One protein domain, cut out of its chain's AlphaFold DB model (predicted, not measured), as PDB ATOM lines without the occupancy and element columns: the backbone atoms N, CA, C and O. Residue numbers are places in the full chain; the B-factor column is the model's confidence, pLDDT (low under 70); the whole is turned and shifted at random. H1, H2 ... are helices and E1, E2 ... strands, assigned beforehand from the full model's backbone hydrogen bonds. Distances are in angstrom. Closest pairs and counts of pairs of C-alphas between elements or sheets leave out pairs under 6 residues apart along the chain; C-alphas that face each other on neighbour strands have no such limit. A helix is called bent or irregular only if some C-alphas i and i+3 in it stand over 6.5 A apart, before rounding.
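What this domain is: This is residues 2 to 152 of the 354 residues of an uncharacterized protein of Ruficoccus amylovorans (UniProt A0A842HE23). A long helical hairpin, H2 and H3, makes the core; H1 packs at a steep tilt on one side of H2, the small strand hairpin E1 and E2 lies over H3 through E2, and H4 and H5 pack one after the other along H2. H6 crosses the later part of H3 and leads to the opposite end of the domain from H1, and the long link of residues 91 to 109 lies at the end of the hairpin where H3 ends. The printed part has 151 residues, with six named helices and two named strands in the order H1 E1 E2 H2 H3 H4 H5 H6. It is mostly helix, with one antiparallel sheet in the order E1, E2. The whole is compact, with a radius of gyration of the C-alphas of 15.5 A and spans of 51 by 37 by 28 A.

How they stand to each other: H1, residues 5 to 23, touches H2, residues 46 to 68, at a steep tilt of 52 degrees, opposite ways; the closest C-alphas are those of Lys 7 and Ile 68, 6.5 A apart. E1, residues 24 to 27, and E2, residues 36 to 39, form an antiparallel hairpin, with N 25 and O 38 at 2.8 A and N 27 and O 36 at 2.9 A, within hydrogen-bond range. H2 is the hub, touching four helices, and has a kink of 49 degrees near residue 62. H3, residues 73 to 90, forms a helical hairpin with H2 at a shallow tilt of 23 degrees; their closest C-alphas, of Ala 62 and Thr 73, are 4.2 A apart. The closest C-alphas of E2 and H3, of Met 36 and Ala 82, are 4.1 A apart. H4, residues 110 to 115, touches residues 48 to 53 of H2, the C-alphas of Gln 49 and Gly 113 being closest at 4.8 A. H5, residues 118 to 127, touches residues 55 to 63 of H2 at a steep tilt of 58 degrees, closest at the C-alphas of Ala 56 and Ala 120, 5.0 A. H6, residues 130 to 149, touches H3 with residues 132 to 139 alone, closest at the C-alphas of Leu 88 and Thr 135, 6.7 A; H2 and H6 are apart. In H3, H4 and H6 every O i to N i+4 pair is within hydrogen-bond range; in H1 13 of 15 are, in H2 16 of 19 and in H5 4 of 6.

Where its parts are: H1 begins at C-alpha 5, (-10.486, -67.583, -2.379), and is 27.7 A long. E1 is 9.6 A and E2 10.5 A long. H2 measures 30.6 A and H3 25.7 A. H4 is 8.9 A and H5 14.8 A long. H6 measures 28.2 A and ends at C-alpha 149, (6.539, -33.320, 16.299). H2 and H5 are irregular: C-alphas 63 and 66, and likewise 123 and 126, are 7.6 A apart.

The domain as a whole: The C-alphas farthest apart, of Ser 2 and Thr 149, are 51.1 A apart. The printed part has no cut. The link from H3 to H4, 19 residues, is long. The mean pLDDT of the printed part is 94.0, and residue 2 alone is under 70.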
ATOM      1  N   SER A   2     -14.524 -76.304  -4.610       63.31
ATOM      2  CA  SER A   2     -14.695 -74.849  -4.520       63.31
ATOM      3  C   SER A   2     -13.399 -74.162  -4.946       63.31
ATOM      4  O   SER A   2     -12.316 -74.599  -4.557       63.31
ATOM      5  N   GLU A   3     -13.511 -73.117  -5.756       77.56
ATOM      6  CA  GLU A   3     -12.370 -72.312  -6.179       77.56
ATOM      7  C   GLU A   3     -11.638 -71.704  -4.969       77.56
ATOM      8  O   GLU A   3     -12.259 -71.362  -3.961       77.56
ATOM      9  N   SER A   4     -10.307 -71.600  -5.047       91.38
ATOM     10  CA  SER A   4      -9.507 -70.975  -3.988       91.38
ATOM     11  C   SER A   4      -9.896 -69.496  -3.830       91.38
ATOM     12  O   SER A   4      -9.863 -68.774  -4.828       91.38
ATOM     13  N   PRO A   5     -10.169 -68.995  -2.606       92.06
ATOM     14  CA  PRO A   5     -10.486 -67.583  -2.379       92.06
ATOM     15  C   PRO A   5      -9.448 -66.616  -2.962       92.06
ATOM     16  O   PRO A   5      -9.803 -65.573  -3.502       92.06
ATOM     17  N   SER A   6      -8.160 -66.972  -2.914       92.75
ATOM     18  CA  SER A   6      -7.096 -66.155  -3.505       92.75
ATOM     19  C   SER A   6      -7.179 -66.095  -5.030       92.75
ATOM     20  O   SER A   6      -6.920 -65.041  -5.600       92.75
ATOM     21  N   LYS A   7      -7.562 -67.198  -5.689       94.81
ATOM     22  CA  LYS A   7      -7.766 -67.232  -7.142       94.81
ATOM     23  C   LYS A   7      -8.932 -66.326  -7.536       94.81
ATOM     24  O   LYS A   7      -8.745 -65.420  -8.342       94.81
ATOM     25  N   THR A   8     -10.081 -66.491  -6.882       94.69
ATOM     26  CA  THR A   8     -11.256 -65.636  -7.101       94.69
ATOM     27  C   THR A   8     -10.933 -64.153  -6.877       94.69
ATOM     28  O   THR A   8     -11.326 -63.307  -7.676       94.69
ATOM     29  N   ALA A   9     -10.197 -63.814  -5.812       94.88
ATOM     30  CA  ALA A   9      -9.797 -62.433  -5.546       94.88
ATOM     31  C   ALA A   9      -8.932 -61.852  -6.680       94.88
ATOM     32  O   ALA A   9      -9.186 -60.732  -7.118       94.88
ATOM     33  N   LEU A  10      -7.956 -62.619  -7.184       96.69
ATOM     34  CA  LEU A  10      -7.104 -62.212  -8.306       96.69
ATOM     35  C   LEU A  10      -7.913 -61.985  -9.593       96.69
ATOM     36  O   LEU A  10      -7.702 -60.988 -10.277       96.69
ATOM     37  N   GLU A  11      -8.873 -62.857  -9.904       95.88
ATOM     38  CA  GLU A  11      -9.736 -62.708 -11.085       95.88
ATOM     39  C   GLU A  11     -10.616 -61.448 -11.000       95.88
ATOM     40  O   GLU A  11     -10.751 -60.705 -11.977       95.88
ATOM     41  N   LEU A  12     -11.177 -61.162  -9.817       94.75
ATOM     42  CA  LEU A  12     -11.993 -59.969  -9.579       94.75
ATOM     43  C   LEU A  12     -11.178 -58.683  -9.742       94.75
ATOM     44  O   LEU A  12     -11.613 -57.767 -10.448       94.75
ATOM     45  N   ILE A  13      -9.983 -58.614  -9.148       95.44
ATOM     46  CA  ILE A  13      -9.128 -57.432  -9.303       95.44
ATOM     47  C   ILE A  13      -8.559 -57.318 -10.724       95.44
ATOM     48  O   ILE A  13      -8.404 -56.200 -11.202       95.44
ATOM     49  N   ALA A  14      -8.318 -58.426 -11.439       96.69
ATOM     50  CA  ALA A  14      -7.906 -58.406 -12.848       96.69
ATOM     51  C   ALA A  14      -8.993 -57.792 -13.738       96.69
ATOM     52  O   ALA A  14      -8.710 -56.950 -14.595       96.69
ATOM     53  N   ARG A  15     -10.260 -58.166 -13.511       94.94
ATOM     54  CA  ARG A  15     -11.405 -57.561 -14.203       94.94
ATOM     55  C   ARG A  15     -11.508 -56.068 -13.897       94.94
ATOM     56  O   ARG A  15     -11.657 -55.283 -14.833       94.94
ATOM     57  N   TRP A  16     -11.410 -55.687 -12.623       94.88
ATOM     58  CA  TRP A  16     -11.449 -54.285 -12.205       94.88
ATOM     59  C   TRP A  16     -10.301 -53.472 -12.813       94.88
ATOM     60  O   TRP A  16     -10.551 -52.403 -13.358       94.88
ATOM     61  N   ALA A  17      -9.071 -53.990 -12.798       95.88
ATOM     62  CA  ALA A  17      -7.892 -53.279 -13.289       95.88
ATOM     63  C   ALA A  17      -8.017 -52.906 -14.772       95.88
ATOM     64  O   ALA A  17      -7.661 -51.797 -15.153       95.88
ATOM     65  N   ARG A  18      -8.599 -53.784 -15.601       93.31
ATOM     66  CA  ARG A  18      -8.884 -53.456 -17.009       93.31
ATOM     67  C   ARG A  18      -9.925 -52.348 -17.160       93.31
ATOM     68  O   ARG A  18      -9.789 -51.518 -18.047       93.31
ATOM     69  N   ALA A  19     -10.958 -52.335 -16.317       93.31
ATOM     70  CA  ALA A  19     -11.969 -51.277 -16.344       93.31
ATOM     71  C   ALA A  19     -11.407 -49.935 -15.844       93.31
ATOM     72  O   ALA A  19     -11.731 -48.891 -16.407       93.31
ATOM     73  N   ALA A  20     -10.538 -49.975 -14.830       93.88
ATOM     74  CA  ALA A  20      -9.889 -48.815 -14.227       93.88
ATOM     75  C   ALA A  20      -8.983 -48.044 -15.206       93.88
ATOM     76  O   ALA A  20      -8.762 -46.849 -15.023       93.88
ATOM     77  N   GLU A  21      -8.493 -48.686 -16.271       92.62
ATOM     78  CA  GLU A  21      -7.663 -48.021 -17.285       92.62
ATOM     79  C   GLU A  21      -8.368 -46.899 -18.039       92.62
ATOM     80  O   GLU A  21      -7.699 -45.992 -18.531       92.62
ATOM     81  N   ASN A  22      -9.701 -46.920 -18.094       94.25
ATOM     82  CA  ASN A  22     -10.465 -45.836 -18.708       94.25
ATOM     83  C   ASN A  22     -10.277 -44.499 -17.973       94.25
ATOM     84  O   ASN A  22     -10.450 -43.445 -18.579       94.25
ATOM     85  N   ASP A  23      -9.874 -44.544 -16.700       95.62
ATOM     86  CA  ASP A  23      -9.615 -43.369 -15.869       95.62
ATOM     87  C   ASP A  23      -8.111 -43.151 -15.619       95.62
ATOM     88  O   ASP A  23      -7.729 -42.431 -14.691       95.62
ATOM     89  N   TRP A  24      -7.227 -43.785 -16.399       95.94
ATOM     90  CA  TRP A  24      -5.790 -43.544 -16.290       95.94
ATOM     91  C   TRP A  24      -5.371 -42.275 -17.035       95.94
ATOM     92  O   TRP A  24      -5.595 -42.128 -18.237       95.94
ATOM     93  N   THR A  25      -4.640 -41.400 -16.347       94.44
ATOM     94  CA  THR A  25      -3.987 -40.231 -16.943       94.44
ATOM     95  C   THR A  25      -2.471 -40.360 -16.857       94.44
ATOM     96  O   THR A  25      -1.882 -40.409 -15.773       94.44
ATOM     97  N   GLN A  26      -1.816 -40.376 -18.019       92.44
ATOM     98  CA  GLN A  26      -0.360 -40.359 -18.111       92.44
ATOM     99  C   GLN A  26       0.174 -38.964 -17.774       92.44
ATOM    100  O   GLN A  26      -0.242 -37.976 -18.378       92.44
ATOM    101  N   PHE A  27       1.131 -38.878 -16.850       88.31
ATOM    102  CA  PHE A  27       1.808 -37.620 -16.560       88.31
ATOM    103  C   PHE A  27       2.941 -37.395 -17.576       88.31
ATOM    104  O   PHE A  27       3.712 -38.331 -17.839       88.31
ATOM    105  N   PRO A  28       3.080 -36.187 -18.154       80.94
ATOM    106  CA  PRO A  28       4.186 -35.881 -19.051       80.94
ATOM    107  C   PRO A  28       5.520 -36.050 -18.320       80.94
ATOM    108  O   PRO A  28       5.785 -35.387 -17.319       80.94
ATOM    109  N   THR A  29       6.369 -36.943 -18.817       76.62
ATOM    110  CA  THR A  29       7.717 -37.179 -18.284       76.62
ATOM    111  C   THR A  29       8.737 -36.799 -19.348       76.62
ATOM    112  O   THR A  29       8.492 -36.968 -20.545       76.62
ATOM    113  N   ARG A  30       9.864 -36.200 -18.943       74.75
ATOM    114  CA  ARG A  30      10.935 -35.860 -19.893       74.75
ATOM    115  C   ARG A  30      11.601 -37.143 -20.390       74.75
ATOM    116  O   ARG A  30      11.624 -38.145 -19.680       74.75
ATOM    117  N   SER A  31      12.192 -37.090 -21.585       72.06
ATOM    118  CA  SER A  31      13.000 -38.202 -22.103       72.06
ATOM    119  C   SER A  31      14.058 -38.623 -21.070       72.06
ATOM    120  O   SER A  31      14.764 -37.773 -20.526       72.06
ATOM    121  N   GLY A  32      14.120 -39.923 -20.764       70.56
ATOM    122  CA  GLY A  32      15.011 -40.499 -19.751       70.56
ATOM    123  C   GLY A  32      14.478 -40.504 -18.311       70.56
ATOM    124  O   GLY A  32      15.148 -41.038 -17.433       70.56
ATOM    125  N   GLN A  33      13.290 -39.950 -18.042       76.75
ATOM    126  CA  GLN A  33      12.626 -40.090 -16.742       76.75
ATOM    127  C   GLN A  33      11.725 -41.324 -16.707       76.75
ATOM    128  O   GLN A  33      11.067 -41.661 -17.691       76.75
ATOM    129  N   SER A  34      11.661 -41.968 -15.541       82.75
ATOM    130  CA  SER A  34      10.708 -43.046 -15.285       82.75
ATOM    131  C   SER A  34       9.268 -42.570 -15.522       82.75
ATOM    132  O   SER A  34       8.919 -41.477 -15.063       82.75
ATOM    133  N   PRO A  35       8.417 -43.375 -16.184       89.38
ATOM    134  CA  PRO A  35       7.032 -43.003 -16.434       89.38
ATOM    135  C   PRO A  35       6.280 -42.809 -15.115       89.38
ATOM    136  O   PRO A  35       6.513 -43.525 -14.141       89.38
ATOM    137  N   MET A  36       5.362 -41.844 -15.109       94.12
ATOM    138  CA  MET A  36       4.494 -41.511 -13.979       94.12
ATOM    139  C   MET A  36       3.069 -41.287 -14.474       94.12
ATOM    140  O   MET A  36       2.859 -40.839 -15.600       94.12
ATOM    141  N   GLY A  37       2.081 -41.560 -13.633       94.25
ATOM    142  CA  GLY A  37       0.695 -41.240 -13.947       94.25
ATOM    143  C   GLY A  37      -0.229 -41.483 -12.770       94.25
ATOM    144  O   GLY A  37       0.193 -41.961 -11.715       94.25
ATOM    145  N   THR A  38      -1.487 -41.115 -12.956       94.56
ATOM    146  CA  THR A  38      -2.514 -41.216 -11.927       94.56
ATOM    147  C   THR A  38      -3.719 -41.982 -12.443       94.56
ATOM    148  O   THR A  38      -4.111 -41.847 -13.598       94.56
ATOM    149  N   TYR A  39      -4.315 -42.765 -11.552       94.62
ATOM    150  CA  TYR A  39      -5.649 -43.314 -11.733       94.62
ATOM    151  C   TYR A  39      -6.670 -42.338 -11.142       94.62
ATOM    152  O   TYR A  39      -6.475 -41.835 -10.031       94.62
ATOM    153  N   SER A  40      -7.754 -42.077 -11.876       90.69
ATOM    154  CA  SER A  40      -8.745 -41.052 -11.556       90.69
ATOM    155  C   SER A  40      -8.097 -39.658 -11.481       90.69
ATOM    156  O   SER A  40      -7.229 -39.295 -12.270       90.69
ATOM    157  N   THR A  41      -8.538 -38.847 -10.534       90.81
ATOM    158  CA  THR A  41      -8.250 -37.418 -10.444       90.81
ATOM    159  C   THR A  41      -6.827 -37.082 -10.008       90.81
ATOM    160  O   THR A  41      -6.323 -36.046 -10.424       90.81
ATOM    161  N   GLY A  42      -6.174 -37.899  -9.174       90.38
ATOM    162  CA  GLY A  42      -4.815 -37.630  -8.671       90.38
ATOM    163  C   GLY A  42      -4.669 -36.383  -7.784       90.38
ATOM    164  O   GLY A  42      -3.548 -35.901  -7.597       90.38
ATOM    165  N   TYR A  43      -5.781 -35.838  -7.275       94.31
ATOM    166  CA  TYR A  43      -5.763 -34.717  -6.329       94.31
ATOM    167  C   TYR A  43      -5.383 -35.206  -4.925       94.31
ATOM    168  O   TYR A  43      -5.307 -36.412  -4.671       94.31
ATOM    169  N   ASN A  44      -5.141 -34.278  -4.005       94.00
ATOM    170  CA  ASN A  44      -4.778 -34.573  -2.619       94.00
ATOM    171  C   ASN A  44      -5.895 -35.318  -1.842       94.00
ATOM    172  O   ASN A  44      -6.953 -35.644  -2.367       94.00
ATOM    173  N   GLY A  45      -5.690 -35.646  -0.569       89.69
ATOM    174  CA  GLY A  45      -6.706 -36.292   0.264       89.69
ATOM    175  C   GLY A  45      -7.131 -37.664  -0.275       89.69
ATOM    176  O   GLY A  45      -6.349 -38.613  -0.265       89.69
ATOM    177  N   TRP A  46      -8.385 -37.795  -0.721       90.88
ATOM    178  CA  TRP A  46      -8.926 -39.078  -1.189       90.88
ATOM    179  C   TRP A  46      -8.397 -39.515  -2.562       90.88
ATOM    180  O   TRP A  46      -8.368 -40.720  -2.835       90.88
ATOM    181  N   GLY A  47      -7.951 -38.579  -3.412       92.94
ATOM    182  CA  GLY A  47      -7.367 -38.914  -4.716       92.94
ATOM    183  C   GLY A  47      -6.080 -39.732  -4.561       92.94
ATOM    184  O   GLY A  47      -5.944 -40.804  -5.147       92.94
ATOM    185  N   VAL A  48      -5.199 -39.298  -3.659       93.88
ATOM    186  CA  VAL A  48      -3.959 -39.997  -3.275       93.88
ATOM    187  C   VAL A  48      -4.241 -41.398  -2.729       93.88
ATOM    188  O   VAL A  48      -3.599 -42.360  -3.144       93.88
ATOM    189  N   GLN A  49      -5.218 -41.550  -1.832       93.44
ATOM    190  CA  GLN A  49      -5.544 -42.867  -1.271       93.44
ATOM    191  C   GLN A  49      -6.062 -43.836  -2.336       93.44
ATOM    192  O   GLN A  49      -5.685 -45.011  -2.349       93.44
ATOM    193  N   THR A  50      -6.900 -43.341  -3.246       92.56
ATOM    194  CA  THR A  50      -7.395 -44.107  -4.396       92.56
ATOM    195  C   THR A  50      -6.235 -44.556  -5.281       92.56
ATOM    196  O   THR A  50      -6.145 -45.732  -5.634       92.56
ATOM    197  N   GLN A  51      -5.288 -43.659  -5.564       93.75
ATOM    198  CA  GLN A  51      -4.085 -43.985  -6.324       93.75
ATOM    199  C   GLN A  51      -3.214 -45.040  -5.632       93.75
ATOM    200  O   GLN A  51      -2.719 -45.948  -6.293       93.75
ATOM    201  N   GLN A  52      -3.053 -44.969  -4.310       96.00
ATOM    202  CA  GLN A  52      -2.309 -45.972  -3.541       96.00
ATOM    203  C   GLN A  52      -2.986 -47.348  -3.584       96.00
ATOM    204  O   GLN A  52      -2.302 -48.370  -3.635       96.00
ATOM    205  N   LYS A  53      -4.328 -47.411  -3.595       95.00
ATOM    206  CA  LYS A  53      -5.044 -48.681  -3.807       95.00
ATOM    207  C   LYS A  53      -4.882 -49.195  -5.235       95.00
ATOM    208  O   LYS A  53      -4.651 -50.387  -5.403       95.00
ATOM    209  N   TYR A  54      -4.928 -48.319  -6.238       97.00
ATOM    210  CA  TYR A  54      -4.630 -48.695  -7.621       97.00
ATOM    211  C   TYR A  54      -3.213 -49.273  -7.735       97.00
ATOM    212  O   TYR A  54      -3.057 -50.413  -8.163       97.00
ATOM    213  N   ALA A  55      -2.189 -48.560  -7.253       97.50
ATOM    214  CA  ALA A  55      -0.805 -49.036  -7.274       97.50
ATOM    215  C   ALA A  55      -0.664 -50.418  -6.609       97.50
ATOM    216  O   ALA A  55      -0.037 -51.310  -7.177       97.50
ATOM    217  N   ALA A  56      -1.312 -50.624  -5.455       97.69
ATOM    218  CA  ALA A  56      -1.308 -51.909  -4.761       97.69
ATOM    219  C   ALA A  56      -1.980 -53.039  -5.558       97.69
ATOM    220  O   ALA A  56      -1.453 -54.152  -5.626       97.69
ATOM    221  N   THR A  57      -3.122 -52.764  -6.188       97.50
ATOM    222  CA  THR A  57      -3.822 -53.738  -7.032       97.50
ATOM    223  C   THR A  57      -2.976 -54.144  -8.234       97.50
ATOM    224  O   THR A  57      -2.837 -55.333  -8.520       97.50
ATOM    225  N   LEU A  58      -2.368 -53.175  -8.921       98.44
ATOM    226  CA  LEU A  58      -1.561 -53.443 -10.108       98.44
ATOM    227  C   LEU A  58      -0.260 -54.170  -9.743       98.44
ATOM    228  O   LEU A  58       0.119 -55.103 -10.442       98.44
ATOM    229  N   ALA A  59       0.361 -53.845  -8.606       98.50
ATOM    230  CA  ALA A  59       1.493 -54.605  -8.072       98.50
ATOM    231  C   ALA A  59       1.113 -56.063  -7.761       98.50
ATOM    232  O   ALA A  59       1.859 -56.991  -8.060       98.50
ATOM    233  N   THR A  60      -0.080 -56.276  -7.201       98.19
ATOM    234  CA  THR A  60      -0.601 -57.621  -6.919       98.19
ATOM    235  C   THR A  60      -0.755 -58.428  -8.205       98.19
ATOM    236  O   THR A  60      -0.304 -59.568  -8.264       98.19
ATOM    237  N   LEU A  61      -1.348 -57.843  -9.248       98.50
ATOM    238  CA  LEU A  61      -1.499 -58.499 -10.548       98.50
ATOM    239  C   LEU A  61      -0.160 -58.732 -11.248       98.50
ATOM    240  O   LEU A  61       0.021 -59.787 -11.841       98.50
ATOM    241  N   ALA A  62       0.777 -57.793 -11.147       98.44
ATOM    242  CA  ALA A  62       2.116 -57.937 -11.704       98.44
ATOM    243  C   ALA A  62       2.857 -59.144 -11.113       98.44
ATOM    244  O   ALA A  62       3.437 -59.931 -11.850       98.44
ATOM    245  N   CYS A  63       2.807 -59.306  -9.789       97.94
ATOM    246  CA  CYS A  63       3.617 -60.300  -9.088       97.94
ATOM    247  C   CYS A  63       2.893 -61.632  -8.838       97.94
ATOM    248  O   CYS A  63       3.543 -62.635  -8.555       97.94
ATOM    249  N   LEU A  64       1.557 -61.656  -8.880       97.50
ATOM    250  CA  LEU A  64       0.746 -62.847  -8.586       97.50
ATOM    251  C   LEU A  64      -0.198 -63.240  -9.732       97.50
ATOM    252  O   LEU A  64      -0.944 -64.209  -9.581       97.50
ATOM    253  N   GLY A  65      -0.177 -62.522 -10.858       96.94
ATOM    254  CA  GLY A  65      -1.051 -62.755 -12.012       96.94
ATOM    255  C   GLY A  65      -0.879 -64.128 -12.659       96.94
ATOM    256  O   GLY A  65      -1.863 -64.696 -13.126       96.94
ATOM    257  N   ASP A  66       0.316 -64.716 -12.588       95.56
ATOM    258  CA  ASP A  66       0.596 -66.064 -13.105       95.56
ATOM    259  C   ASP A  66      -0.273 -67.142 -12.441       95.56
ATOM    260  O   ASP A  66      -0.562 -68.174 -13.036       95.56
ATOM    261  N   LYS A  67      -0.769 -66.900 -11.218       95.81
ATOM    262  CA  LYS A  67      -1.682 -67.828 -10.525       95.81
ATOM    263  C   LYS A  67      -3.052 -67.951 -11.197       95.81
ATOM    264  O   LYS A  67      -3.827 -68.830 -10.819       95.81
ATOM    265  N   ILE A  68      -3.368 -67.044 -12.117       96.50
ATOM    266  CA  ILE A  68      -4.621 -66.994 -12.874       96.50
ATOM    267  C   ILE A  68      -4.374 -66.837 -14.381       96.50
ATOM    268  O   ILE A  68      -5.273 -66.391 -15.092       96.50
ATOM    269  N   ASP A  69      -3.158 -67.136 -14.850       96.12
ATOM    270  CA  ASP A  69      -2.741 -66.968 -16.247       96.12
ATOM    271  C   ASP A  69      -3.034 -65.555 -16.798       96.12
ATOM    272  O   ASP A  69      -3.455 -65.379 -17.943       96.12
ATOM    273  N   PHE A  70      -2.858 -64.518 -15.969       96.75
ATOM    274  CA  PHE A  70      -3.126 -63.137 -16.370       96.75
ATOM    275  C   PHE A  70      -2.096 -62.670 -17.416       96.75
ATOM    276  O   PHE A  70      -0.927 -62.507 -17.077       96.75
ATOM    277  N   PRO A  71      -2.486 -62.366 -18.670       96.56
ATOM    278  CA  PRO A  71      -1.521 -62.166 -19.756       96.56
ATOM    279  C   PRO A  71      -0.872 -60.771 -19.775       96.56
ATOM    280  O   PRO A  71      -0.103 -60.465 -20.681       96.56
ATOM    281  N   TYR A  72      -1.204 -59.900 -18.817       97.06
ATOM    282  CA  TYR A  72      -0.780 -58.494 -18.797       97.06
ATOM    283  C   TYR A  72       0.047 -58.140 -17.548       97.06
ATOM    284  O   TYR A  72      -0.019 -57.010 -17.065       97.06
ATOM    285  N   THR A  73       0.813 -59.086 -16.999       97.88
ATOM    286  CA  THR A  73       1.671 -58.867 -15.816       97.88
ATOM    287  C   THR A  73       2.680 -57.732 -16.026       97.88
ATOM    288  O   THR A  73       2.787 -56.856 -15.168       97.88
ATOM    289  N   ASP A  74       3.325 -57.656 -17.194       97.75
ATOM    290  CA  ASP A  74       4.273 -56.579 -17.535       97.75
ATOM    291  C   ASP A  74       3.616 -55.192 -17.567       97.75
ATOM    292  O   ASP A  74       4.155 -54.216 -17.040       97.75
ATOM    293  N   TRP A  75       2.424 -55.093 -18.161       96.88
ATOM    294  CA  TRP A  75       1.648 -53.851 -18.162       96.88
ATOM    295  C   TRP A  75       1.260 -53.453 -16.733       96.88
ATOM    296  O   TRP A  75       1.413 -52.289 -16.349       96.88
ATOM    297  N   ALA A  76       0.811 -54.415 -15.923       98.06
ATOM    298  CA  ALA A  76       0.444 -54.163 -14.539       98.06
ATOM    299  C   ALA A  76       1.651 -53.674 -13.725       98.06
ATOM    300  O   ALA A  76       1.521 -52.727 -12.951       98.06
ATOM    301  N   LEU A  77       2.841 -54.234 -13.964       98.31
ATOM    302  CA  LEU A  77       4.081 -53.787 -13.330       98.31
ATOM    303  C   LEU A  77       4.405 -52.334 -13.695       98.31
ATOM    304  O   LEU A  77       4.670 -51.510 -12.816       98.31
ATOM    305  N   GLN A  78       4.337 -51.992 -14.985       96.69
ATOM    306  CA  GLN A  78       4.576 -50.627 -15.460       96.69
ATOM    307  C   GLN A  78       3.588 -49.630 -14.840       96.69
ATOM    308  O   GLN A  78       3.997 -48.551 -14.404       96.69
ATOM    309  N   ARG A  79       2.303 -49.994 -14.744       97.19
ATOM    310  CA  ARG A  79       1.269 -49.175 -14.095       97.19
ATOM    311  C   ARG A  79       1.497 -49.011 -12.600       97.19
ATOM    312  O   ARG A  79       1.408 -47.888 -12.104       97.19
ATOM    313  N   ALA A  80       1.828 -50.090 -11.897       98.06
ATOM    314  CA  ALA A  80       2.112 -50.058 -10.468       98.06
ATOM    315  C   ALA A  80       3.271 -49.104 -10.153       98.06
ATOM    316  O   ALA A  80       3.130 -48.213  -9.315       98.06
ATOM    317  N   LEU A  81       4.384 -49.229 -10.885       97.88
ATOM    318  CA  LEU A  81       5.552 -48.365 -10.719       97.88
ATOM    319  C   LEU A  81       5.253 -46.911 -11.102       97.88
ATOM    320  O   LEU A  81       5.662 -46.001 -10.384       97.88
ATOM    321  N   ALA A  82       4.524 -46.668 -12.194       97.00
ATOM    322  CA  ALA A  82       4.174 -45.310 -12.610       97.00
ATOM    323  C   ALA A  82       3.253 -44.604 -11.601       97.00
ATOM    324  O   ALA A  82       3.456 -43.423 -11.302       97.00
ATOM    325  N   ALA A  83       2.272 -45.323 -11.051       97.31
ATOM    326  CA  ALA A  83       1.377 -44.805 -10.023       97.31
ATOM    327  C   ALA A  83       2.122 -44.545  -8.708       97.31
ATOM    328  O   ALA A  83       1.966 -43.476  -8.116       97.31
ATOM    329  N   LEU A  84       2.973 -45.485  -8.280       97.44
ATOM    330  CA  LEU A  84       3.804 -45.333  -7.087       97.44
ATOM    331  C   LEU A  84       4.740 -44.128  -7.215       97.44
ATOM    332  O   LEU A  84       4.801 -43.301  -6.312       97.44
ATOM    333  N   ARG A  85       5.434 -43.978  -8.346       96.50
ATOM    334  CA  ARG A  85       6.373 -42.870  -8.567       96.50
ATOM    335  C   ARG A  85       5.685 -41.515  -8.591       96.50
ATOM    336  O   ARG A  85       6.220 -40.578  -8.007       96.50
ATOM    337  N   PHE A  86       4.493 -41.405  -9.185       96.19
ATOM    338  CA  PHE A  86       3.704 -40.177  -9.063       96.19
ATOM    339  C   PHE A  86       3.343 -39.902  -7.601       96.19
ATOM    340  O   PHE A  86       3.531 -38.782  -7.138       96.19
ATOM    341  N   ASN A  87       2.864 -40.917  -6.869       96.19
ATOM    342  CA  ASN A  87       2.497 -40.790  -5.459       96.19
ATOM    343  C   ASN A  87       3.688 -40.308  -4.611       96.19
ATOM    344  O   ASN A  87       3.567 -39.349  -3.857       96.19
ATOM    345  N   LEU A  88       4.866 -40.899  -4.799       96.75
ATOM    346  CA  LEU A  88       6.104 -40.479  -4.142       96.75
ATOM    347  C   LEU A  88       6.516 -39.053  -4.539       96.75
ATOM    348  O   LEU A  88       6.924 -38.259  -3.691       96.75
ATOM    349  N   ALA A  89       6.405 -38.708  -5.822       95.62
ATOM    350  CA  ALA A  89       6.842 -37.415  -6.327       95.62
ATOM    351  C   ALA A  89       5.938 -36.253  -5.886       95.62
ATOM    352  O   ALA A  89       6.441 -35.143  -5.711       95.62
ATOM    353  N   SER A  90       4.638 -36.491  -5.694       96.19
ATOM    354  CA  SER A  90       3.653 -35.482  -5.277       96.19
ATOM    355  C   SER A  90       3.541 -35.295  -3.757       96.19
ATOM    356  O   SER A  90       2.864 -34.371  -3.296       96.19
ATOM    357  N   HIS A  91       4.225 -36.131  -2.970       98.00
ATOM    358  CA  HIS A  91       4.312 -36.000  -1.516       98.00
ATOM    359  C   HIS A  91       5.073 -34.718  -1.103       98.00
ATOM    360  O   HIS A  91       5.841 -34.140  -1.887       98.00
ATOM    361  N   HIS A  92       4.929 -34.279   0.151       97.19
ATOM    362  CA  HIS A  92       5.679 -33.152   0.720       97.19
ATOM    363  C   HIS A  92       7.198 -33.259   0.530       97.19
ATOM    364  O   HIS A  92       7.869 -32.251   0.316       97.19
ATOM    365  N   THR A  93       7.738 -34.476   0.520       97.75
ATOM    366  CA  THR A  93       9.171 -34.735   0.319       97.75
ATOM    367  C   THR A  93       9.606 -34.812  -1.145       97.75
ATOM    368  O   THR A  93      10.815 -34.808  -1.413       97.75
ATOM    369  N   GLY A  94       8.657 -34.918  -2.077       96.19
ATOM    370  CA  GLY A  94       8.899 -35.094  -3.505       96.19
ATOM    371  C   GLY A  94       9.006 -33.770  -4.278       96.19
ATOM    372  O   GLY A  94       8.743 -32.699  -3.728       96.19
ATOM    373  N   PRO A  95       9.405 -33.803  -5.559       94.38
ATOM    374  CA  PRO A  95       9.609 -32.595  -6.361       94.38
ATOM    375  C   PRO A  95       8.347 -32.065  -7.067       94.38
ATOM    376  O   PRO A  95       8.385 -30.962  -7.600       94.38
ATOM    377  N   LEU A  96       7.251 -32.827  -7.106       93.81
ATOM    378  CA  LEU A  96       6.024 -32.490  -7.838       93.81
ATOM    379  C   LEU A  96       4.870 -32.136  -6.891       93.81
ATOM    380  O   LEU A  96       4.990 -32.215  -5.666       93.81
ATOM    381  N   THR A  97       3.743 -31.747  -7.473       96.06
ATOM    382  CA  THR A  97       2.452 -31.584  -6.800       96.06
ATOM    383  C   THR A  97       1.477 -32.662  -7.266       96.06
ATOM    384  O   THR A  97       1.671 -33.290  -8.309       96.06
ATOM    385  N   CYS A  98       0.405 -32.855  -6.506       96.12
ATOM    386  CA  CYS A  98      -0.821 -33.483  -6.976       96.12
ATOM    387  C   CYS A  98      -1.419 -32.680  -8.148       96.12
ATOM    388  O   CYS A  98      -0.986 -31.563  -8.458       96.12
ATOM    389  N   THR A  99      -2.444 -33.231  -8.795       94.62
ATOM    390  CA  THR A  99      -3.103 -32.593  -9.952       94.62
ATOM    391  C   THR A  99      -3.880 -31.318  -9.601       94.62
ATOM    392  O   THR A  99      -4.180 -30.522 -10.485       94.62
ATOM    393  N   ASP A 100      -4.161 -31.090  -8.316       95.56
ATOM    394  CA  ASP A 100      -4.773 -29.871  -7.772       95.56
ATOM    395  C   ASP A 100      -3.742 -28.794  -7.377       95.56
ATOM    396  O   ASP A 100      -4.088 -27.813  -6.721       95.56
ATOM    397  N   ASN A 101      -2.476 -28.966  -7.777       96.25
ATOM    398  CA  ASN A 101      -1.336 -28.104  -7.441       96.25
ATOM    399  C   ASN A 101      -0.972 -28.056  -5.946       96.25
ATOM    400  O   ASN A 101      -0.172 -27.214  -5.536       96.25
ATOM    401  N   THR A 102      -1.500 -28.964  -5.125       96.81
ATOM    402  CA  THR A 102      -1.096 -29.104  -3.719       96.81
ATOM    403  C   THR A 102      -0.112 -30.260  -3.531       96.81
ATOM    404  O   THR A 102       0.135 -31.043  -4.446       96.81
ATOM    405  N   LYS A 103       0.488 -30.377  -2.345       97.06
ATOM    406  CA  LYS A 103       1.287 -31.545  -1.948       97.06
ATOM    407  C   LYS A 103       0.515 -32.355  -0.925       97.06
ATOM    408  O   LYS A 103      -0.175 -31.776  -0.088       97.06
ATOM    409  N   TRP A 104       0.625 -33.675  -1.007       96.81
ATOM    410  CA  TRP A 104      -0.000 -34.559  -0.031       96.81
ATOM    411  C   TRP A 104       0.984 -35.008   1.043       96.81
ATOM    412  O   TRP A 104       2.202 -34.919   0.874       96.81
ATOM    413  N   GLY A 105       0.415 -35.535   2.119       95.69
ATOM    414  CA  GLY A 105       1.126 -36.007   3.299       95.69
ATOM    415  C   GLY A 105       0.897 -35.082   4.484       95.69
ATOM    416  O   GLY A 105       0.195 -34.083   4.346       95.69
ATOM    417  N   HIS A 106       1.442 -35.420   5.649       94.12
ATOM    418  CA  HIS A 106       1.368 -34.578   6.855       94.12
ATOM    419  C   HIS A 106      -0.075 -34.224   7.242       94.12
ATOM    420  O   HIS A 106      -0.418 -33.098   7.605       94.12
ATOM    421  N   THR A 107      -0.957 -35.215   7.127       91.69
ATOM    422  CA  THR A 107      -2.354 -35.117   7.564       91.69
ATOM    423  C   THR A 107      -2.733 -36.327   8.397       91.69
ATOM    424  O   THR A 107      -2.142 -37.396   8.259       91.69
ATOM    425  N   TRP A 108      -3.787 -36.192   9.202       86.81
ATOM    426  CA  TRP A 108      -4.307 -37.266  10.054       86.81
ATOM    427  C   TRP A 108      -4.623 -38.583   9.325       86.81
ATOM    428  O   TRP A 108      -4.618 -39.634   9.959       86.81
ATOM    429  N   ILE A 109      -4.889 -38.531   8.013       90.62
ATOM    430  CA  ILE A 109      -5.287 -39.682   7.188       90.62
ATOM    431  C   ILE A 109      -4.204 -40.127   6.188       90.62
ATOM    432  O   ILE A 109      -4.376 -41.123   5.488       90.62
ATOM    433  N   SER A 110      -3.079 -39.414   6.103       93.38
ATOM    434  CA  SER A 110      -1.962 -39.751   5.199       93.38
ATOM    435  C   SER A 110      -1.427 -41.174   5.438       93.38
ATOM    436  O   SER A 110      -1.200 -41.940   4.494       93.38
ATOM    437  N   ALA A 111      -1.319 -41.560   6.709       95.12
ATOM    438  CA  ALA A 111      -0.875 -42.875   7.142       95.12
ATOM    439  C   ALA A 111      -1.834 -44.002   6.723       95.12
ATOM    440  O   ALA A 111      -1.362 -45.064   6.328       95.12
ATOM    441  N   LEU A 112      -3.158 -43.778   6.726       94.88
ATOM    442  CA  LEU A 112      -4.146 -44.810   6.372       94.88
ATOM    443  C   LEU A 112      -3.899 -45.372   4.971       94.88
ATOM    444  O   LEU A 112      -3.825 -46.583   4.774       94.88
ATOM    445  N   GLY A 113      -3.800 -44.493   3.973       94.06
ATOM    446  CA  GLY A 113      -3.596 -44.913   2.591       94.06
ATOM    447  C   GLY A 113      -2.256 -45.627   2.395       94.06
ATOM    448  O   GLY A 113      -2.220 -46.683   1.743       94.06
ATOM    449  N   THR A 114      -1.212 -45.085   3.033       95.81
ATOM    450  CA  THR A 114       0.173 -45.573   3.010       95.81
ATOM    451  C   THR A 114       0.282 -46.971   3.608       95.81
ATOM    452  O   THR A 114       0.660 -47.897   2.893       95.81
ATOM    453  N   GLU A 115      -0.147 -47.166   4.860       96.62
ATOM    454  CA  GLU A 115      -0.139 -48.466   5.554       96.62
ATOM    455  C   GLU A 115      -0.825 -49.548   4.724       96.62
ATOM    456  O   GLU A 115      -0.333 -50.654   4.524       96.62
ATOM    457  N   ARG A 116      -1.950 -49.173   4.137       94.88
ATOM    458  CA  ARG A 116      -2.829 -50.049   3.381       94.88
ATOM    459  C   ARG A 116      -2.281 -50.381   1.979       94.88
ATOM    460  O   ARG A 116      -2.951 -51.075   1.221       94.88
ATOM    461  N   MET A 117      -1.149 -49.799   1.572       95.00
ATOM    462  CA  MET A 117      -0.402 -50.100   0.339       95.00
ATOM    463  C   MET A 117       0.906 -50.856   0.633       95.00
ATOM    464  O   MET A 117       1.484 -51.426  -0.286       95.00
ATOM    465  N   MET A 118       1.375 -50.915   1.883       95.75
ATOM    466  CA  MET A 118       2.728 -51.390   2.211       95.75
ATOM    467  C   MET A 118       3.030 -52.824   1.756       95.75
ATOM    468  O   MET A 118       4.138 -53.078   1.283       95.75
ATOM    469  N   PHE A 119       2.055 -53.738   1.794       95.44
ATOM    470  CA  PHE A 119       2.229 -55.098   1.264       95.44
ATOM    471  C   PHE A 119       2.650 -55.109  -0.221       95.44
ATOM    472  O   PHE A 119       3.393 -55.988  -0.656       95.44
ATOM    473  N   ALA A 120       2.203 -54.124  -1.005       96.06
ATOM    474  CA  ALA A 120       2.544 -54.005  -2.415       96.06
ATOM    475  C   ALA A 120       3.989 -53.548  -2.624       96.06
ATOM    476  O   ALA A 120       4.614 -53.960  -3.596       96.06
ATOM    477  N   LEU A 121       4.550 -52.756  -1.705       95.75
ATOM    478  CA  LEU A 121       5.966 -52.386  -1.768       95.75
ATOM    479  C   LEU A 121       6.868 -53.604  -1.563       95.75
ATOM    480  O   LEU A 121       7.885 -53.712  -2.238       95.75
ATOM    481  N   LYS A 122       6.455 -54.558  -0.718       94.62
ATOM    482  CA  LYS A 122       7.136 -55.853  -0.606       94.62
ATOM    483  C   LYS A 122       7.091 -56.631  -1.924       94.62
ATOM    484  O   LYS A 122       8.099 -57.194  -2.328       94.62
ATOM    485  N   LEU A 123       5.937 -56.679  -2.593       97.06
ATOM    486  CA  LEU A 123       5.818 -57.358  -3.891       97.06
ATOM    487  C   LEU A 123       6.699 -56.701  -4.963       97.06
ATOM    488  O   LEU A 123       7.321 -57.396  -5.759       97.06
ATOM    489  N   LEU A 124       6.769 -55.369  -4.960       97.62
ATOM    490  CA  LEU A 124       7.543 -54.601  -5.930       97.62
ATOM    491  C   LEU A 124       9.042 -54.549  -5.632       97.62
ATOM    492  O   LEU A 124       9.767 -54.103  -6.514       97.62
ATOM    493  N   GLU A 125       9.517 -54.984  -4.461       96.31
ATOM    494  CA  GLU A 125      10.926 -54.882  -4.041       96.31
ATOM    495  C   GLU A 125      11.931 -55.262  -5.148       96.31
ATOM    496  O   GLU A 125      12.808 -54.440  -5.427       96.31
ATOM    497  N   PRO A 126      11.788 -56.394  -5.878       97.19
ATOM    498  CA  PRO A 126      12.732 -56.775  -6.936       97.19
ATOM    499  C   PRO A 126      12.760 -55.827  -8.148       97.19
ATOM    500  O   PRO A 126      13.632 -55.937  -9.007       97.19
ATOM    501  N   HIS A 127      11.784 -54.926  -8.248       97.25
ATOM    502  CA  HIS A 127      11.574 -54.002  -9.360       97.25
ATOM    503  C   HIS A 127      11.795 -52.531  -8.972       97.25
ATOM    504  O   HIS A 127      11.716 -51.652  -9.837       97.25
ATOM    505  N   LEU A 128      12.045 -52.242  -7.691       96.81
ATOM    506  CA  LEU A 128      12.321 -50.892  -7.208       96.81
ATOM    507  C   LEU A 128      13.788 -50.538  -7.451       96.81
ATOM    508  O   LEU A 128      14.691 -51.260  -7.037       96.81
ATOM    509  N   SER A 129      14.027 -49.386  -8.074       95.69
ATOM    510  CA  SER A 129      15.378 -48.828  -8.166       95.69
ATOM    511  C   SER A 129      15.847 -48.284  -6.814       95.69
ATOM    512  O   SER A 129      15.026 -47.939  -5.962       95.69
ATOM    513  N   ASP A 130      17.156 -48.090  -6.646       96.50
ATOM    514  CA  ASP A 130      17.719 -47.436  -5.454       96.50
ATOM    515  C   ASP A 130      17.095 -46.054  -5.202       96.50
ATOM    516  O   ASP A 130      16.853 -45.661  -4.061       96.50
ATOM    517  N   ALA A 131      16.772 -45.323  -6.274       95.00
ATOM    518  CA  ALA A 131      16.097 -44.033  -6.187       95.00
ATOM    519  C   ALA A 131      14.651 -44.160  -5.679       95.00
ATOM    520  O   ALA A 131      14.201 -43.324  -4.887       95.00
ATOM    521  N   ASP A 132      13.927 -45.205  -6.095       96.56
ATOM    522  CA  ASP A 132      12.586 -45.493  -5.578       96.56
ATOM    523  C   ASP A 132      12.666 -45.830  -4.080       96.56
ATOM    524  O   ASP A 132      11.955 -45.226  -3.276       96.56
ATOM    525  N   GLN A 133      13.591 -46.714  -3.686       97.44
ATOM    526  CA  GLN A 133      13.798 -47.108  -2.286       97.44
ATOM    527  C   GLN A 133      14.183 -45.916  -1.398       97.44
ATOM    528  O   GLN A 133      13.599 -45.719  -0.329       97.44
ATOM    529  N   ALA A 134      15.101 -45.061  -1.857       97.62
ATOM    530  CA  ALA A 134      15.486 -43.845  -1.145       97.62
ATOM    531  C   ALA A 134      14.303 -42.879  -0.967       97.62
ATOM    532  O   ALA A 134      14.150 -42.263   0.090       97.62
ATOM    533  N   THR A 135      13.432 -42.763  -1.974       97.50
ATOM    534  CA  THR A 135      12.251 -41.889  -1.904       97.50
ATOM    535  C   THR A 135      11.175 -42.460  -0.978       97.50
ATOM    536  O   THR A 135      10.576 -41.705  -0.212       97.50
ATOM    537  N   ILE A 136      10.975 -43.783  -0.975       98.25
ATOM    538  CA  ILE A 136      10.093 -44.482  -0.025       98.25
ATOM    539  C   ILE A 136      10.577 -44.256   1.410       98.25
ATOM    540  O   ILE A 136       9.783 -43.861   2.264       98.25
ATOM    541  N   ARG A 137      11.880 -44.429   1.673       98.25
ATOM    542  CA  ARG A 137      12.481 -44.117   2.978       98.25
ATOM    543  C   ARG A 137      12.213 -42.673   3.379       98.25
ATOM    544  O   ARG A 137      11.715 -42.428   4.472       98.25
ATOM    545  N   LYS A 138      12.471 -41.720   2.478       98.44
ATOM    546  CA  LYS A 138      12.248 -40.291   2.731       98.44
ATOM    547  C   LYS A 138      10.790 -39.984   3.086       98.44
ATOM    548  O   LYS A 138      10.551 -39.188   3.989       98.44
ATOM    549  N   LEU A 139       9.829 -40.586   2.386       98.19
ATOM    550  CA  LEU A 139       8.401 -40.438   2.676       98.19
ATOM    551  C   LEU A 139       8.060 -40.967   4.070       98.19
ATOM    552  O   LEU A 139       7.517 -40.218   4.877       98.19
ATOM    553  N   LEU A 140       8.416 -42.220   4.366       98.56
ATOM    554  CA  LEU A 140       8.072 -42.867   5.636       98.56
ATOM    555  C   LEU A 140       8.701 -42.150   6.836       98.56
ATOM    556  O   LEU A 140       8.005 -41.891   7.814       98.56
ATOM    557  N   CYS A 141       9.982 -41.776   6.747       98.62
ATOM    558  CA  CYS A 141      10.650 -40.987   7.785       98.62
ATOM    559  C   CYS A 141       9.972 -39.622   7.975       98.62
ATOM    560  O   CYS A 141       9.760 -39.200   9.104       98.62
ATOM    561  N   SER A 142       9.592 -38.944   6.888       98.44
ATOM    562  CA  SER A 142       8.972 -37.619   6.976       98.44
ATOM    563  C   SER A 142       7.581 -37.643   7.601       98.44
ATOM    564  O   SER A 142       7.253 -36.740   8.364       98.44
ATOM    565  N   GLU A 143       6.766 -38.650   7.290       98.19
ATOM    566  CA  GLU A 143       5.465 -38.826   7.937       98.19
ATOM    567  C   GLU A 143       5.622 -39.225   9.411       98.19
ATOM    568  O   GLU A 143       4.916 -38.704  10.272       98.19
ATOM    569  N   ALA A 144       6.585 -40.098   9.731       98.31
ATOM    570  CA  ALA A 144       6.884 -40.478  11.111       98.31
ATOM    571  C   ALA A 144       7.370 -39.283  11.952       98.31
ATOM    572  O   ALA A 144       6.894 -39.086  13.071       98.31
ATOM    573  N   ASP A 145       8.252 -38.444  11.406       97.69
ATOM    574  CA  ASP A 145       8.688 -37.205  12.054       97.69
ATOM    575  C   ASP A 145       7.521 -36.244  12.266       97.69
ATOM    576  O   ASP A 145       7.324 -35.763  13.380       97.69
ATOM    577  N   TRP A 146       6.678 -36.036  11.253       96.38
ATOM    578  CA  TRP A 146       5.492 -35.193  11.400       96.38
ATOM    579  C   TRP A 146       4.543 -35.712  12.497       96.38
ATOM    580  O   TRP A 146       4.054 -34.933  13.320       96.38
ATOM    581  N   LEU A 147       4.330 -37.031  12.581       95.62
ATOM    582  CA  LEU A 147       3.544 -37.665  13.648       95.62
ATOM    583  C   LEU A 147       4.165 -37.504  15.048       95.62
ATOM    584  O   LEU A 147       3.445 -37.469  16.060       95.62
ATOM    585  N   LEU A 148       5.491 -37.397  15.118       94.62
ATOM    586  CA  LEU A 148       6.243 -37.177  16.349       94.62
ATOM    587  C   LEU A 148       6.151 -35.716  16.828       94.62
ATOM    588  O   LEU A 148       5.879 -35.479  18.010       94.62
ATOM    589  N   THR A 149       6.341 -34.739  15.938       89.12
ATOM    590  CA  THR A 149       6.539 -33.320  16.299       89.12
ATOM    591  C   THR A 149       5.293 -32.453  16.107       89.12
ATOM    592  O   THR A 149       4.899 -31.684  17.000       89.12
ATOM    593  N   ASP A 150       4.624 -32.607  14.970       83.56
ATOM    594  CA  ASP A 150       3.725 -31.593  14.415       83.56
ATOM    595  C   ASP A 150       2.267 -32.035  14.328       83.56
ATOM    596  O   ASP A 150       1.390 -31.183  14.208       83.56
ATOM    597  N   TYR A 151       1.975 -33.328  14.494       85.00
ATOM    598  CA  TYR A 151       0.604 -33.838  14.509       85.00
ATOM    599  C   TYR A 151      -0.279 -33.075  15.503       85.00
ATOM    600  O   TYR A 151       0.014 -33.015  16.707       85.00
ATOM    601  N   ARG A 152      -1.375 -32.517  14.987       75.50
ATOM    602  CA  ARG A 152      -2.469 -31.905  15.744       75.50
ATOM    603  C   ARG A 152      -3.789 -32.462  15.228       75.50
ATOM    604  O   ARG A 152      -3.965 -32.636  14.021       75.50
TER     605      ARG A 152